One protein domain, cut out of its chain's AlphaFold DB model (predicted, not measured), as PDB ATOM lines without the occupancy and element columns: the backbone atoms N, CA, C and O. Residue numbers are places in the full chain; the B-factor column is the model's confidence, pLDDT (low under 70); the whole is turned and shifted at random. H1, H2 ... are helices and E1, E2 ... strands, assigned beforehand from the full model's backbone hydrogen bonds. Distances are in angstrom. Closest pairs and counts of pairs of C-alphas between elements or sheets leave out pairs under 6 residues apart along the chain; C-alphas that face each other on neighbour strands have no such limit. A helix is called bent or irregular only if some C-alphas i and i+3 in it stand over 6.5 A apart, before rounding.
ATOM      1  N   PRO A 261     234.535 266.297 275.352       96.62
ATOM      2  CA  PRO A 261     234.518 265.520 276.590       96.62
ATOM      3  C   PRO A 261     234.189 264.037 276.386       96.62
ATOM      4  O   PRO A 261     234.705 263.198 277.124       96.62
ATOM      5  N   ASP A 262     233.367 263.682 275.395       95.88
ATOM      6  CA  ASP A 262     232.952 262.297 275.136       95.88
ATOM      7  C   ASP A 262     234.087 261.366 274.707       95.88
ATOM      8  O   ASP A 262     234.031 260.172 275.010       95.88
ATOM      9  N   ASP A 263     235.163 261.916 274.144       95.31
ATOM     10  CA  ASP A 263     236.337 261.152 273.710       95.31
ATOM     11  C   ASP A 263     237.168 260.614 274.892       95.31
ATOM     12  O   ASP A 263     238.062 259.784 274.713       95.31
ATOM     13  N   TYR A 264     236.892 261.076 276.117       95.38
ATOM     14  CA  TYR A 264     237.700 260.793 277.302       95.38
ATOM     15  C   TYR A 264     236.917 260.032 278.369       95.38
ATOM     16  O   TYR A 264     235.727 260.255 278.586       95.38
ATOM     17  N   THR A 265     237.601 259.153 279.104       94.44
ATOM     18  CA  THR A 265     236.998 258.372 280.200       94.44
ATOM     19  C   THR A 265     237.277 258.948 281.583       94.44
ATOM     20  O   THR A 265     236.584 258.597 282.532       94.44
ATOM     21  N   ALA A 266     238.294 259.799 281.713       95.12
ATOM     22  CA  ALA A 266     238.693 260.474 282.944       95.12
ATOM     23  C   ALA A 266     239.485 261.745 282.605       95.12
ATOM     24  O   ALA A 266     239.994 261.874 281.492       95.12
ATOM     25  N   MET A 267     239.619 262.652 283.571       96.50
ATOM     26  CA  MET A 267     240.485 263.829 283.456       96.50
ATOM     27  C   MET A 267     241.430 263.946 284.650       96.50
ATOM     28  O   MET A 267     241.096 263.542 285.764       96.50
ATOM     29  N   ILE A 268     242.617 264.504 284.427       96.12
ATOM     30  CA  ILE A 268     243.604 264.758 285.477       96.12
ATOM     31  C   ILE A 268     244.106 266.189 285.310       96.12
ATOM     32  O   ILE A 268     244.541 266.556 284.224       96.12
ATOM     33  N   PHE A 269     244.079 266.961 286.394       97.00
ATOM     34  CA  PHE A 269     244.696 268.278 286.496       97.00
ATOM     35  C   PHE A 269     246.030 268.169 287.242       97.00
ATOM     36  O   PHE A 269     246.041 268.005 288.471       97.00
ATOM     37  N   PRO A 270     247.170 268.250 286.530       93.31
ATOM     38  CA  PRO A 270     248.465 268.453 287.159       93.31
ATOM     39  C   PRO A 270     248.492 269.781 287.925       93.31
ATOM     40  O   PRO A 270     247.785 270.725 287.580       93.31
ATOM     41  N   GLY A 271     249.317 269.853 288.968       90.56
ATOM     42  CA  GLY A 271     249.480 271.077 289.753       90.56
ATOM     43  C   GLY A 271     250.566 272.012 289.226       90.56
ATOM     44  O   GLY A 271     250.851 272.073 288.034       90.56
ATOM     45  N   GLY A 272     251.206 272.729 290.153       87.69
ATOM     46  CA  GLY A 272     252.138 273.813 289.848       87.69
ATOM     47  C   GLY A 272     251.432 275.162 289.699       87.69
ATOM     48  O   GLY A 272     250.211 275.234 289.585       87.69
ATOM     49  N   PHE A 273     252.206 276.248 289.698       87.12
ATOM     50  CA  PHE A 273     251.653 277.605 289.642       87.12
ATOM     51  C   PHE A 273     250.805 277.868 288.393       87.12
ATOM     52  O   PHE A 273     249.864 278.646 288.468       87.12
ATOM     53  N   GLY A 274     251.067 277.174 287.280       90.25
ATOM     54  CA  GLY A 274     250.223 277.260 286.089       90.25
ATOM     55  C   GLY A 274     248.772 276.839 286.343       90.25
ATOM     56  O   GLY A 274     247.864 277.469 285.817       90.25
ATOM     57  N   ALA A 275     248.514 275.857 287.209       93.88
ATOM     58  CA  ALA A 275     247.142 275.479 287.545       93.88
ATOM     59  C   ALA A 275     246.399 276.600 288.292       93.88
ATOM     60  O   ALA A 275     245.230 276.835 288.023       93.88
ATOM     61  N   ALA A 276     247.092 277.309 289.188       93.75
ATOM     62  CA  ALA A 276     246.515 278.366 290.018       93.75
ATOM     63  C   ALA A 276     246.565 279.769 289.389       93.75
ATOM     64  O   ALA A 276     246.062 280.708 289.999       93.75
ATOM     65  N   LEU A 277     247.226 279.937 288.240       93.75
ATOM     66  CA  LEU A 277     247.354 281.232 287.560       93.75
ATOM     67  C   LEU A 277     246.821 281.230 286.128       93.75
ATOM     68  O   LEU A 277     246.317 282.253 285.688       93.75
ATOM     69  N   ASN A 278     246.937 280.105 285.419       95.00
ATOM     70  CA  ASN A 278     246.597 280.001 284.002       95.00
ATOM     71  C   ASN A 278     245.324 279.175 283.754       95.00
ATOM     72  O   ASN A 278     244.544 279.504 282.868       95.00
ATOM     73  N   LEU A 279     245.112 278.081 284.503       96.75
ATOM     74  CA  LEU A 279     243.866 277.295 284.406       96.75
ATOM     75  C   LEU A 279     242.735 277.919 285.235       96.75
ATOM     76  O   LEU A 279     241.557 277.749 284.930       96.75
ATOM     77  N   CYS A 280     243.105 278.649 286.279       96.31
ATOM     78  CA  CYS A 280     242.268 279.564 287.036       96.31
ATOM     79  C   CYS A 280     243.145 280.700 287.569       96.31
ATOM     80  O   CYS A 280     244.366 280.586 287.533       96.31
ATOM     81  N   ASP A 281     242.551 281.760 288.106       96.44
ATOM     82  CA  ASP A 281     243.285 282.910 288.658       96.44
ATOM     83  C   ASP A 281     243.367 282.894 290.208       96.44
ATOM     84  O   ASP A 281     243.568 283.926 290.852       96.44
ATOM     85  N   PHE A 282     243.258 281.712 290.834       96.56
ATOM     86  CA  PHE A 282     243.274 281.530 292.298       96.56
ATOM     87  C   PHE A 282     244.478 282.181 292.990       96.56
ATOM     88  O   PHE A 282     244.355 282.780 294.061       96.56
ATOM     89  N   GLY A 283     245.657 282.089 292.376       91.75
ATOM     90  CA  GLY A 283     246.890 282.682 292.881       91.75
ATOM     91  C   GLY A 283     246.876 284.214 292.913       91.75
ATOM     92  O   GLY A 283     247.727 284.792 293.586       91.75
ATOM     93  N   LEU A 284     245.928 284.851 292.218       92.75
ATOM     94  CA  LEU A 284     245.705 286.298 292.210       92.75
ATOM     95  C   LEU A 284     244.512 286.688 293.091       92.75
ATOM     96  O   LEU A 284     244.627 287.597 293.906       92.75
ATOM     97  N   ASN A 285     243.395 285.968 292.956       95.31
ATOM     98  CA  ASN A 285     242.087 286.415 293.447       95.31
ATOM     99  C   ASN A 285     241.549 285.633 294.660       95.31
ATOM    100  O   ASN A 285     240.515 286.007 295.215       95.31
ATOM    101  N   LYS A 286     242.241 284.572 295.099       93.00
ATOM    102  CA  LYS A 286     241.884 283.759 296.279       93.00
ATOM    103  C   LYS A 286     240.431 283.281 296.232       93.00
ATOM    104  O   LYS A 286     240.118 282.503 295.348       93.00
ATOM    105  N   GLU A 287     239.556 283.702 297.145       91.56
ATOM    106  CA  GLU A 287     238.143 283.276 297.198       91.56
ATOM    107  C   GLU A 287     237.336 283.719 295.966       91.56
ATOM    108  O   GLU A 287     236.458 282.995 295.493       91.56
ATOM    109  N   ASN A 288     237.689 284.865 295.377       94.56
ATOM    110  CA  ASN A 288     236.960 285.489 294.267       94.56
ATOM    111  C   ASN A 288     237.453 285.046 292.883       94.56
ATOM    112  O   ASN A 288     237.152 285.682 291.877       94.56
ATOM    113  N   TYR A 289     238.239 283.975 292.828       97.50
ATOM    114  CA  TYR A 289     238.869 283.512 291.600       97.50
ATOM    115  C   TYR A 289     237.874 283.034 290.536       97.50
ATOM    116  O   TYR A 289     236.717 282.735 290.817       97.50
ATOM    117  N   SER A 290     238.322 282.903 289.301       97.38
ATOM    118  CA  SER A 290     237.594 282.331 288.178       97.38
ATOM    119  C   SER A 290     238.414 281.204 287.553       97.38
ATOM    120  O   SER A 290     239.645 281.206 287.602       97.38
ATOM    121  N   ILE A 291     237.733 280.192 287.016       98.38
ATOM    122  CA  ILE A 291     238.364 279.160 286.180       98.38
ATOM    123  C   ILE A 291     238.324 279.672 284.742       98.38
ATOM    124  O   ILE A 291     237.312 280.245 284.338       98.38
ATOM    125  N   GLN A 292     239.397 279.455 283.980       97.81
ATOM    126  CA  GLN A 292     239.433 279.792 282.558       97.81
ATOM    127  C   GLN A 292     238.247 279.133 281.833       97.81
ATOM    128  O   GLN A 292     237.898 277.986 282.113       97.81
ATOM    129  N   GLU A 293     237.602 279.872 280.932       98.00
ATOM    130  CA  GLU A 293     236.287 279.520 280.386       98.00
ATOM    131  C   GLU A 293     236.230 278.137 279.708       98.00
ATOM    132  O   GLU A 293     235.336 277.341 280.005       98.00
ATOM    133  N   ASP A 294     237.185 277.815 278.837       98.19
ATOM    134  CA  ASP A 294     237.230 276.537 278.115       98.19
ATOM    135  C   ASP A 294     237.572 275.372 279.045       98.19
ATOM    136  O   ASP A 294     236.979 274.293 278.948       98.19
ATOM    137  N   VAL A 295     238.474 275.602 280.006       98.19
ATOM    138  CA  VAL A 295     238.785 274.646 281.074       98.19
ATOM    139  C   VAL A 295     237.533 274.350 281.896       98.19
ATOM    140  O   VAL A 295     237.240 273.183 282.158       98.19
ATOM    141  N   PHE A 296     236.773 275.382 282.272       98.56
ATOM    142  CA  PHE A 296     235.531 275.235 283.024       98.56
ATOM    143  C   PHE A 296     234.499 274.428 282.234       98.56
ATOM    144  O   PHE A 296     233.997 273.431 282.752       98.56
ATOM    145  N   LYS A 297     234.217 274.814 280.981       98.31
ATOM    146  CA  LYS A 297     233.242 274.126 280.114       98.31
ATOM    147  C   LYS A 297     233.588 272.649 279.943       98.31
ATOM    148  O   LYS A 297     232.742 271.787 280.185       98.31
ATOM    149  N   PHE A 298     234.838 272.353 279.583       98.50
ATOM    150  CA  PHE A 298     235.297 270.982 279.372       98.50
ATOM    151  C   PHE A 298     235.214 270.153 280.661       98.50
ATOM    152  O   PHE A 298     234.640 269.061 280.674       98.50
ATOM    153  N   ALA A 299     235.744 270.680 281.770       98.19
ATOM    154  CA  ALA A 299     235.760 269.976 283.047       98.19
ATOM    155  C   ALA A 299     234.346 269.741 283.593       98.19
ATOM    156  O   ALA A 299     234.055 268.654 284.098       98.19
ATOM    157  N   LYS A 300     233.458 270.731 283.463       98.06
ATOM    158  CA  LYS A 300     232.068 270.629 283.908       98.06
ATOM    159  C   LYS A 300     231.325 269.524 283.159       98.06
ATOM    160  O   LYS A 300     230.729 268.667 283.809       98.06
ATOM    161  N   ALA A 301     231.460 269.471 281.834       98.25
ATOM    162  CA  ALA A 301     230.853 268.425 281.012       98.25
ATOM    163  C   ALA A 301     231.349 267.013 281.388       98.25
ATOM    164  O   ALA A 301     230.552 266.084 281.525       98.25
ATOM    165  N   MET A 302     232.656 266.845 281.636       98.25
ATOM    166  CA  MET A 302     233.220 265.571 282.112       98.25
ATOM    167  C   MET A 302     232.601 265.125 283.450       98.25
ATOM    168  O   MET A 302     232.274 263.949 283.634       98.25
ATOM    169  N   ILE A 303     232.427 266.066 284.382       97.38
ATOM    170  CA  ILE A 303     231.880 265.809 285.722       97.38
ATOM    171  C   ILE A 303     230.390 265.471 285.662       97.38
ATOM    172  O   ILE A 303     229.952 264.520 286.311       97.38
ATOM    173  N   GLU A 304     229.614 266.197 284.858       96.75
ATOM    174  CA  GLU A 304     228.182 265.940 284.650       96.75
ATOM    175  C   GLU A 304     227.940 264.570 284.003       96.75
ATOM    176  O   GLU A 304     227.031 263.840 284.408       96.75
ATOM    177  N   ALA A 305     228.840 264.144 283.109       97.06
ATOM    178  CA  ALA A 305     228.885 262.786 282.566       97.06
ATOM    179  C   ALA A 305     229.357 261.719 283.582       97.06
ATOM    180  O   ALA A 305     229.527 260.547 283.234       97.06
ATOM    181  N   LYS A 306     229.570 262.092 284.853       95.31
ATOM    182  CA  LYS A 306     230.039 261.227 285.949       95.31
ATOM    183  C   LYS A 306     231.363 260.530 285.626       95.31
ATOM    184  O   LYS A 306     231.551 259.361 285.999       95.31
ATOM    185  N   LYS A 307     232.275 261.214 284.930       97.06
ATOM    186  CA  LYS A 307     233.623 260.709 284.634       97.06
ATOM    187  C   LYS A 307     234.576 261.042 285.791       97.06
ATOM    188  O   LYS A 307     234.444 262.113 286.381       97.06
ATOM    189  N   PRO A 308     235.513 260.151 286.162       96.38
ATOM    190  CA  PRO A 308     236.445 260.422 287.252       96.38
ATOM    191  C   PRO A 308     237.373 261.610 286.976       96.38
ATOM    192  O   PRO A 308     237.839 261.790 285.848       96.38
ATOM    193  N   ALA A 309     237.698 262.363 288.029       97.88
ATOM    194  CA  ALA A 309     238.627 263.488 287.966       97.88
ATOM    195  C   ALA A 309     239.727 263.390 289.032       97.88
ATOM    196  O   ALA A 309     239.446 263.179 290.212       97.88
ATOM    197  N   GLY A 310     240.978 263.576 288.618       96.94
ATOM    198  CA  GLY A 310     242.140 263.666 289.500       96.94
ATOM    199  C   GLY A 310     242.670 265.094 289.611       96.94
ATOM    200  O   GLY A 310     242.815 265.772 288.599       96.94
ATOM    201  N   PHE A 311     243.025 265.534 290.816       97.50
ATOM    202  CA  PHE A 311     243.614 266.848 291.082       97.50
ATOM    203  C   PHE A 311     244.913 266.700 291.879       97.50
ATOM    204  O   PHE A 311     244.944 266.077 292.941       97.50
ATOM    205  N   ILE A 312     246.009 267.256 291.369       94.44
ATOM    206  CA  ILE A 312     247.346 267.061 291.940       94.44
ATOM    207  C   ILE A 312     247.903 268.395 292.445       94.44
ATOM    208  O   ILE A 312     247.839 269.409 291.754       94.44
ATOM    209  N   CYS A 313     248.531 268.387 293.622       92.69
ATOM    210  CA  CYS A 313     249.189 269.553 294.212       92.69
ATOM    211  C   CYS A 313     248.203 270.705 294.453       92.69
ATOM    212  O   CYS A 313     247.285 270.516 295.242       92.69
ATOM    213  N   ILE A 314     248.366 271.868 293.821       95.12
ATOM    214  CA  ILE A 314     247.469 273.019 294.007       95.12
ATOM    215  C   ILE A 314     246.181 272.906 293.180       95.12
ATOM    216  O   ILE A 314     245.214 273.598 293.461       95.12
ATOM    217  N   ALA A 315     246.115 272.004 292.197       97.44
ATOM    218  CA  ALA A 315     244.943 271.850 291.334       97.44
ATOM    219  C   ALA A 315     243.595 271.570 292.042       97.44
ATOM    220  O   ALA A 315     242.572 271.917 291.452       97.44
ATOM    221  N   PRO A 316     243.515 270.999 293.269       97.50
ATOM    222  CA  PRO A 316     242.244 270.854 293.977       97.50
ATOM    223  C   PRO A 316     241.509 272.179 294.215       97.50
ATOM    224  O   PRO A 316     240.300 272.144 294.418       97.50
ATOM    225  N   VAL A 317     242.178 273.336 294.093       97.25
ATOM    226  CA  VAL A 317     241.500 274.643 294.086       97.25
ATOM    227  C   VAL A 317     240.486 274.784 292.955       97.25
ATOM    228  O   VAL A 317     239.588 275.596 293.062       97.25
ATOM    229  N   LEU A 318     240.557 274.000 291.879       97.88
ATOM    230  CA  LEU A 318     239.548 274.021 290.813       97.88
ATOM    231  C   LEU A 318     238.233 273.346 291.242       97.88
ATOM    232  O   LEU A 318     237.162 273.697 290.750       97.88
ATOM    233  N   ALA A 319     238.293 272.372 292.153       97.69
ATOM    234  CA  ALA A 319     237.179 271.468 292.421       97.69
ATOM    235  C   ALA A 319     235.917 272.147 293.003       97.69
ATOM    236  O   ALA A 319     234.834 271.833 292.503       97.69
ATOM    237  N   PRO A 320     235.997 273.097 293.962       97.00
ATOM    238  CA  PRO A 320     234.802 273.721 294.545       97.00
ATOM    239  C   PRO A 320     233.916 274.470 293.540       97.00
ATOM    240  O   PRO A 320     232.709 274.550 293.730       97.00
ATOM    241  N   LYS A 321     234.485 274.989 292.441       96.81
ATOM    242  CA  LYS A 321     233.709 275.648 291.372       96.81
ATOM    243  C   LYS A 321     233.148 274.676 290.335       96.81
ATOM    244  O   LYS A 321     232.265 275.047 289.566       96.81
ATOM    245  N   LEU A 322     233.650 273.445 290.284       97.44
ATOM    246  CA  LEU A 322     233.247 272.447 289.292       97.44
ATOM    247  C   LEU A 322     232.176 271.481 289.827       97.44
ATOM    248  O   LEU A 322     231.301 271.042 289.072       97.44
ATOM    249  N   TYR A 323     232.217 271.182 291.124       97.75
ATOM    250  CA  TYR A 323     231.338 270.224 291.793       97.75
ATOM    251  C   TYR A 323     230.283 270.901 292.684       97.75
ATOM    252  O   TYR A 323     230.417 272.078 293.011       97.75
ATOM    253  N   PRO A 324     229.233 270.168 293.103       94.56
ATOM    254  CA  PRO A 324     228.385 270.571 294.223       94.56
ATOM    255  C   PRO A 324     229.178 270.715 295.533       94.56
ATOM    256  O   PRO A 324     230.296 270.214 295.657       94.56
ATOM    257  N   THR A 325     228.575 271.351 296.537       95.81
ATOM    258  CA  THR A 325     229.167 271.451 297.878       95.81
ATOM    259  C   THR A 325     229.266 270.080 298.561       95.81
ATOM    260  O   THR A 325     228.558 269.129 298.222       95.81
ATOM    261  N   GLY A 326     230.166 269.963 299.537       95.00
ATOM    262  CA  GLY A 326     230.399 268.747 300.318       95.00
ATOM    263  C   GLY A 326     231.399 267.762 299.705       95.00
ATOM    264  O   GLY A 326     231.542 266.655 300.227       95.00
ATOM    265  N   ILE A 327     232.102 268.132 298.626       97.69
ATOM    266  CA  ILE A 327     233.189 267.308 298.076       97.69
ATOM    267  C   ILE A 327     234.332 267.139 299.076       97.69
ATOM    268  O   ILE A 327     234.711 268.085 299.761       97.69
ATOM    269  N   LYS A 328     234.940 265.955 299.114       98.00
ATOM    270  CA  LYS A 328     236.120 265.685 299.950       98.00
ATOM    271  C   LYS A 328     237.402 265.852 299.150       98.00
ATOM    272  O   LYS A 328     237.630 265.117 298.189       98.00
ATOM    273  N   ILE A 329     238.263 266.778 299.568       97.31
ATOM    274  CA  ILE A 329     239.524 267.086 298.877       97.31
ATOM    275  C   ILE A 329     240.689 267.271 299.852       97.31
ATOM    276  O   ILE A 329     240.492 267.472 301.044       97.31
ATOM    277  N   THR A 330     241.918 267.230 299.346       96.12
ATOM    278  CA  THR A 330     243.126 267.579 300.101       96.12
ATOM    279  C   THR A 330     244.031 268.489 299.291       96.12
ATOM    280  O   THR A 330     244.198 268.280 298.090       96.12
ATOM    281  N   ILE A 331     244.655 269.455 299.959       93.19
ATOM    282  CA  ILE A 331     245.815 270.202 299.451       93.19
ATOM    283  C   ILE A 331     247.043 270.007 300.359       93.19
ATOM    284  O   ILE A 331     248.052 270.698 300.226       93.19
ATOM    285  N   GLY A 332     246.977 269.031 301.272       90.50
ATOM    286  CA  GLY A 332     248.012 268.748 302.261       90.50
ATOM    287  C   GLY A 332     247.733 269.465 303.576       90.50
ATOM    288  O   GLY A 332     246.660 269.302 304.144       90.50
ATOM    289  N   ASN A 333     248.699 270.244 304.066       88.94
ATOM    290  CA  ASN A 333     248.628 270.899 305.380       88.94
ATOM    291  C   ASN A 333     248.668 272.439 305.299       88.94
ATOM    292  O   ASN A 333     248.913 273.096 306.311       88.94
ATOM    293  N   ASP A 334     248.468 273.028 304.116       90.56
ATOM    294  CA  ASP A 334     248.413 274.487 303.961       90.56
ATOM    295  C   ASP A 334     247.062 275.028 304.458       90.56
ATOM    296  O   ASP A 334     246.044 275.003 303.772       90.56
ATOM    297  N   LYS A 335     247.062 275.517 305.699       92.06
ATOM    298  CA  LYS A 335     245.853 275.988 306.384       92.06
ATOM    299  C   LYS A 335     245.153 277.132 305.650       92.06
ATOM    300  O   LYS A 335     243.930 277.137 305.609       92.06
ATOM    301  N   ALA A 336     245.905 278.059 305.054       92.75
ATOM    302  CA  ALA A 336     245.329 279.239 304.413       92.75
ATOM    303  C   ALA A 336     244.554 278.862 303.146       92.75
ATOM    304  O   ALA A 336     243.447 279.342 302.916       92.75
ATOM    305  N   THR A 337     245.113 277.965 302.329       94.31
ATOM    306  CA  THR A 337     244.384 277.442 301.168       94.31
ATOM    307  C   THR A 337     243.215 276.561 301.611       94.31
ATOM    308  O   THR A 337     242.143 276.665 301.027       94.31
ATOM    309  N   ALA A 338     243.383 275.728 302.644       95.69
ATOM    310  CA  ALA A 338     242.311 274.868 303.150       95.69
ATOM    311  C   ALA A 338     241.074 275.657 303.614       95.69
ATOM    312  O   ALA A 338     239.968 275.310 303.213       95.69
ATOM    313  N   GLU A 339     241.266 276.739 304.372       97.19
ATOM    314  CA  GLU A 339     240.186 277.610 304.860       97.19
ATOM    315  C   GLU A 339     239.363 278.204 303.706       97.19
ATOM    316  O   GLU A 339     238.137 278.127 303.703       97.19
ATOM    317  N   ILE A 340     240.035 278.690 302.656       97.00
ATOM    318  CA  ILE A 340     239.366 279.188 301.444       97.00
ATOM    319  C   ILE A 340     238.514 278.088 300.791       97.00
ATOM    320  O   ILE A 340     237.387 278.333 300.364       97.00
ATOM    321  N   LEU A 341     239.039 276.864 300.692       96.56
ATOM    322  CA  LEU A 341     238.308 275.753 300.076       96.56
ATOM    323  C   LEU A 341     237.089 275.334 300.906       96.56
ATOM    324  O   LEU A 341     236.061 274.976 300.329       96.56
ATOM    325  N   GLU A 342     237.190 275.408 302.232       97.12
ATOM    326  CA  GLU A 342     236.077 275.160 303.149       97.12
ATOM    327  C   GLU A 342     234.992 276.238 303.032       97.12
ATOM    328  O   GLU A 342     233.811 275.897 302.916       97.12
ATOM    329  N   ASN A 343     235.373 277.515 302.922       96.88
ATOM    330  CA  ASN A 343     234.444 278.627 302.664       96.88
ATOM    331  C   ASN A 343     233.703 278.476 301.326       96.88
ATOM    332  O   ASN A 343     232.536 278.849 301.203       96.88
ATOM    333  N   LEU A 344     234.356 277.878 300.327       96.56
ATOM    334  CA  LEU A 344     233.759 277.549 299.029       96.56
ATOM    335  C   LEU A 344     232.919 276.257 299.052       96.56
ATOM    336  O   LEU A 344     232.414 275.826 298.015       96.56
ATOM    337  N   GLY A 345     232.750 275.637 300.223       96.12
ATOM    338  CA  GLY A 345     231.857 274.504 300.440       96.12
ATOM    339  C   GLY A 345     232.484 273.129 300.216       96.12
ATOM    340  O   GLY A 345     231.741 272.152 300.134       96.12
ATOM    341  N   ALA A 346     233.809 273.010 300.113       97.44
ATOM    342  CA  ALA A 346     234.484 271.714 300.137       97.44
ATOM    343  C   ALA A 346     234.784 271.258 301.576       97.44
ATOM    344  O   ALA A 346     234.882 272.055 302.498       97.44
ATOM    345  N   GLN A 347     234.973 269.956 301.774       97.88
ATOM    346  CA  GLN A 347     235.517 269.386 303.001       97.88
ATOM    347  C   GLN A 347     237.004 269.091 302.790       97.88
ATOM    348  O   GLN A 347     237.359 268.128 302.097       97.88
ATOM    349  N   HIS A 348     237.879 269.896 303.398       97.38
ATOM    350  CA  HIS A 348     239.312 269.640 303.349       97.38
ATOM    351  C   HIS A 348     239.709 268.525 304.330       97.38
ATOM    352  O   HIS A 348     239.327 268.510 305.499       97.38
ATOM    353  N   ILE A 349     240.496 267.566 303.849       95.62
ATOM    354  CA  ILE A 349     241.033 266.457 304.635       95.62
ATOM    355  C   ILE A 349     242.564 266.546 304.574       95.62
ATOM    356  O   ILE A 349     243.154 266.234 303.532       95.62
ATOM    357  N   PRO A 350     243.235 266.970 305.659       91.31
ATOM    358  CA  PRO A 350     244.692 266.988 305.719       91.31
ATOM    359  C   PRO A 350     245.275 265.581 305.561       91.31
ATOM    360  O   PRO A 350     244.779 264.625 306.158       91.31
ATOM    361  N   CYS A 351     246.333 265.439 304.764       84.62
ATOM    362  CA  CYS A 351     247.048 264.170 304.609       84.62
ATOM    363  C   CYS A 351     248.527 264.395 304.260       84.62
ATOM    364  O   CYS A 351     248.924 265.502 303.885       84.62
ATOM    365  N   ALA A 352     249.364 263.363 304.416       79.31
ATOM    366  CA  ALA A 352     250.793 263.465 304.131       79.31
ATOM    367  C   ALA A 352     251.076 263.559 302.618       79.31
ATOM    368  O   ALA A 352     250.232 263.243 301.784       79.31
ATOM    369  N   ALA A 353     252.305 263.944 302.247       74.19
ATOM    370  CA  ALA A 353     252.751 264.056 300.850       74.19
ATOM    371  C   ALA A 353     252.497 262.783 300.017       74.19
ATOM    372  O   ALA A 353     252.163 262.857 298.830       74.19
ATOM    373  N   ILE A 354     252.644 261.629 300.671       69.12
ATOM    374  CA  ILE A 354     252.465 260.301 300.091       69.12
ATOM    375  C   ILE A 354     251.003 259.859 300.033       69.12
ATOM    376  O   ILE A 354     250.738 258.853 299.399       69.12
ATOM    377  N   ASP A 355     250.051 260.577 300.625       75.19
ATOM    378  CA  ASP A 355     248.651 260.153 300.696       75.19
ATOM    379  C   ASP A 355     247.787 260.758 299.569       75.19
ATOM    380  O   ASP A 355     248.224 261.559 298.729       75.19
ATOM    381  N   CYS A 356     246.532 260.319 299.494       87.94
ATOM    382  CA  CYS A 356     245.506 260.931 298.658       87.94
ATOM    383  C   CYS A 356     244.143 260.869 299.347       87.94
ATOM    384  O   CYS A 356     243.897 260.020 300.204       87.94
ATOM    385  N   VAL A 357     243.237 261.740 298.919       90.25
ATOM    386  CA  VAL A 357     241.839 261.749 299.342       90.25
ATOM    387  C   VAL A 357     240.973 261.343 298.163       90.25
ATOM    388  O   VAL A 357     241.134 261.851 297.054       90.25
ATOM    389  N   VAL A 358     240.075 260.389 298.410       91.12
ATOM    390  CA  VAL A 358     239.177 259.818 297.403       91.12
ATOM    391  C   VAL A 358     237.743 260.077 297.832       91.12
ATOM    392  O   VAL A 358     237.257 259.488 298.800       91.12
ATOM    393  N   ASP A 359     237.049 260.913 297.072       94.56
ATOM    394  CA  ASP A 359     235.610 261.090 297.172       94.56
ATOM    395  C   ASP A 359     234.921 260.146 296.181       94.56
ATOM    396  O   ASP A 359     234.781 260.427 294.988       94.56
ATOM    397  N   LYS A 360     234.505 258.980 296.684       89.12
ATOM    398  CA  LYS A 360     233.837 257.958 295.866       89.12
ATOM    399  C   LYS A 360     232.488 258.433 295.322       89.12
ATOM    400  O   LYS A 360     232.112 258.003 294.235       89.12
ATOM    401  N   THR A 361     231.781 259.294 296.054       92.62
ATOM    402  CA  THR A 361     230.460 259.802 295.659       92.62
ATOM    403  C   THR A 361     230.581 260.666 294.412       92.62
ATOM    404  O   THR A 361     229.819 260.497 293.462       92.62
ATOM    405  N   HIS A 362     231.592 261.533 294.389       95.31
ATOM    406  CA  HIS A 362     231.825 262.472 293.294       95.31
ATOM    407  C   HIS A 362     232.843 261.972 292.256       95.31
ATOM    408  O   HIS A 362     233.123 262.674 291.292       95.31
ATOM    409  N   LYS A 363     233.390 260.757 292.426       95.75
ATOM    410  CA  LYS A 363     234.469 260.185 291.593       95.75
ATOM    411  C   LYS A 363     235.688 261.110 291.478       95.75
ATOM    412  O   LYS A 363     236.339 261.183 290.434       95.75
ATOM    413  N   LEU A 364     236.002 261.792 292.571       96.50
ATOM    414  CA  LEU A 364     237.094 262.746 292.660       96.50
ATOM    415  C   LEU A 364     238.253 262.136 293.445       96.50
ATOM    416  O   LEU A 364     238.062 261.491 294.478       96.50
ATOM    417  N   ILE A 365     239.472 262.374 292.970       95.19
ATOM    418  CA  ILE A 365     240.704 262.043 293.685       95.19
ATOM    419  C   ILE A 365     241.557 263.304 293.786       95.19
ATOM    420  O   ILE A 365     241.747 264.004 292.796       95.19
ATOM    421  N   SER A 366     242.107 263.583 294.964       95.75
ATOM    422  CA  SER A 366     243.084 264.658 295.160       95.75
ATOM    423  C   SER A 366     244.313 264.175 295.925       95.75
ATOM    424  O   SER A 366     244.226 263.272 296.756       95.75
ATOM    425  N   THR A 367     245.488 264.729 295.624       92.06
ATOM    426  CA  THR A 367     246.747 264.380 296.309       92.06
ATOM    427  C   THR A 367     247.645 265.611 296.445       92.06
ATOM    428  O   THR A 367     247.790 266.359 295.474       92.06
ATOM    429  N   PRO A 368     248.277 265.835 297.614       88.56
ATOM    430  CA  PRO A 368     249.050 267.046 297.868       88.56
ATOM    431  C   PRO A 368     250.356 267.098 297.075       88.56
ATOM    432  O   PRO A 368     250.790 268.184 296.700       88.56
ATOM    433  N   ALA A 369     250.981 265.954 296.777       86.62
ATOM    434  CA  ALA A 369     252.235 265.883 296.023       86.62
ATOM    435  C   ALA A 369     253.250 266.963 296.483       86.62
ATOM    436  O   ALA A 369     253.551 267.061 297.671       86.62
ATOM    437  N   TYR A 370     253.727 267.820 295.574       83.88
ATOM    438  CA  TYR A 370     254.686 268.896 295.865       83.88
ATOM    439  C   TYR A 370     254.158 270.063 296.721       83.88
ATOM    440  O   TYR A 370     254.928 270.978 296.995       83.88
ATOM    441  N   MET A 371     252.902 270.042 297.183       84.44
ATOM    442  CA  MET A 371     252.478 270.917 298.291       84.44
ATOM    443  C   MET A 371     253.221 270.570 299.589       84.44
ATOM    444  O   MET A 371     253.404 271.431 300.442       84.44
ATOM    445  N   LEU A 372     253.648 269.308 299.740       83.06
ATOM    446  CA  LEU A 372     254.330 268.801 300.934       83.06
ATOM    447  C   LEU A 372     255.652 268.084 300.624       83.06
ATOM    448  O   LEU A 372     256.581 268.151 301.427       83.06
ATOM    449  N   ALA A 373     255.734 267.386 299.487       78.31
ATOM    450  CA  ALA A 373     256.889 266.570 299.133       78.31
ATOM    451  C   ALA A 373     258.143 267.410 298.880       78.31
ATOM    452  O   ALA A 373     258.106 268.434 298.189       78.31
ATOM    453  N   ARG A 374     259.278 266.929 299.387       79.19
ATOM    454  CA  ARG A 374     260.590 267.587 299.273       79.19
ATOM    455  C   ARG A 374     261.449 267.013 298.146       79.19
ATOM    456  O   ARG A 374     262.405 267.664 297.717       79.19
ATOM    457  N   SER A 375     261.098 265.824 297.667       72.44
ATOM    458  CA  SER A 375     261.819 265.061 296.645       72.44
ATOM    459  C   SER A 375     260.855 264.441 295.627       72.44
ATOM    460  O   SER A 375     259.643 264.376 295.856       72.44
ATOM    461  N   ILE A 376     261.385 264.005 294.482       71.94
ATOM    462  CA  ILE A 376     260.572 263.355 293.449       71.94
ATOM    463  C   ILE A 376     260.199 261.923 293.863       71.94
ATOM    464  O   ILE A 376     259.104 261.467 293.549       71.94
ATOM    465  N   LYS A 377     261.039 261.241 294.648       73.00
ATOM    466  CA  LYS A 377     260.745 259.934 295.248       73.00
ATOM    467  C   LYS A 377     259.531 260.002 296.173       73.00
ATOM    468  O   LYS A 377     258.665 259.143 296.055       73.00
ATOM    469  N   GLU A 378     259.430 261.027 297.026       69.06
ATOM    470  CA  GLU A 378     258.305 261.200 297.966       69.06
ATOM    471  C   GLU A 378     256.939 261.327 297.275       69.06
ATOM    472  O   GLU A 378     255.929 260.938 297.850       69.06
ATOM    473  N   VAL A 379     256.871 261.847 296.044       65.31
ATOM    474  CA  VAL A 379     255.597 261.894 295.299       65.31
ATOM    475  C   VAL A 379     255.281 260.591 294.559       65.31
ATOM    476  O   VAL A 379     254.163 260.435 294.057       65.31
ATOM    477  N   THR A 380     256.229 259.649 294.492       64.00
ATOM    478  CA  THR A 380     256.077 258.374 293.781       64.00
ATOM    479  C   THR A 380     255.772 257.217 294.736       64.00
ATOM    480  O   THR A 380     256.503 256.991 295.686       64.00
TER     481      THR A 380
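AT A GLANCE: This is residues 261 to 380 of the 565 residues of an uncharacterized protein of Abscondita terminalis (UniProt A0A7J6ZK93). A small sheet of four short strands forms a wall, with helix H4 over one face, running along the strands near the middle of the domain; the other face is bare of named elements. H1 and H3 pack on H4, while H2 and H5 lie farther from the sheet, beyond H4. The 120 printed residues hold five named helices and four named strands, in the order E1 H1 H2 H3 E2 H4 H5 E3 E4; the sheet runs E1 E2 E4 E3 and is mixed. The class is mixed, helices and strands, with 57 residues, under half, in named elements. The whole is compact, with a radius of gyration of the C-alphas of 13.2 A and spans of 36 by 29 by 25 A.

IN THESE COORDINATES: The strands are E1, residues 267 to 269, beginning at C-alpha 267 (240.485, 263.829, 283.456); E2, residues 309 to 312, 10.2 A long; E4, residues 364 to 367, 10.4 A, ending at C-alpha 367 (246.747, 264.380, 296.309); and E3, residues 357 to 359. The helices are H4, residues 315 to 322, 11.9 A; H3, residues 293 to 304, 16.4 A; H1, residues 273 to 279; H2, residues 282 to 288; and H5, residues 335 to 343, 12.3 A. H2 is irregular, with C-alphas 284 and 287 9.5 A apart, and H4 only just, with C-alphas 317 and 320 6.8 A apart.

HOW THE PARTS SIT: E1 and E2 are parallel, with N 269 and O 310 at 2.8 A, within hydrogen-bond range. E2 and E4 are parallel, with N 311 and O 365 at 2.8 A. E3 and E4 form an antiparallel hairpin, with N 357 and O 366 at 2.8 A. E1, H1 H2 H3, E2 make a strand-helix-strand unit, two parallel neighbour strands with helices between. H4 is on the sheet, over E2, at a height over the sheet of 9.4 A. H3 only grazes the sheet, with residues 298 to 303, and touches H4, about perpendicular at 74 degrees; the closest C-alphas, of Lys 300 and Leu 322, are 5.8 A apart. H1 and H4 only just touch, with 3 pairs of C-alphas within 8 A, the closest those of Ala 275 and Ala 315, 5.7 A. H1 and H2 touch only at the corner, the closest C-alphas being Ala 276 and Phe 282, 5.1 A. H5 and H4 are close but not clearly touching, the closest C-alphas being Pro 320 and Leu 341, 6.9 A. Every O i to N i+4 pair is within range in H3 and H5, but 2 of 3 in H1, 1 of 3 in H2 and 0 of 4 in H4; O i to N i+3 pairs within range are 1 of 4 in H2 and 4 of 5 in H4.

THE WHOLE: The two C-alphas farthest apart, of Asp 263 and Lys 335, are 37.1 A apart. The printed part has no cut. The links H4 to H5 and H5 to E3 are long; residues 328 to 329 in the first pair, parallel, with residues 347 to 348 in the second. Mean pLDDT of the printed part is 92.5; residue 354 and residues 378 to 380 are under 70.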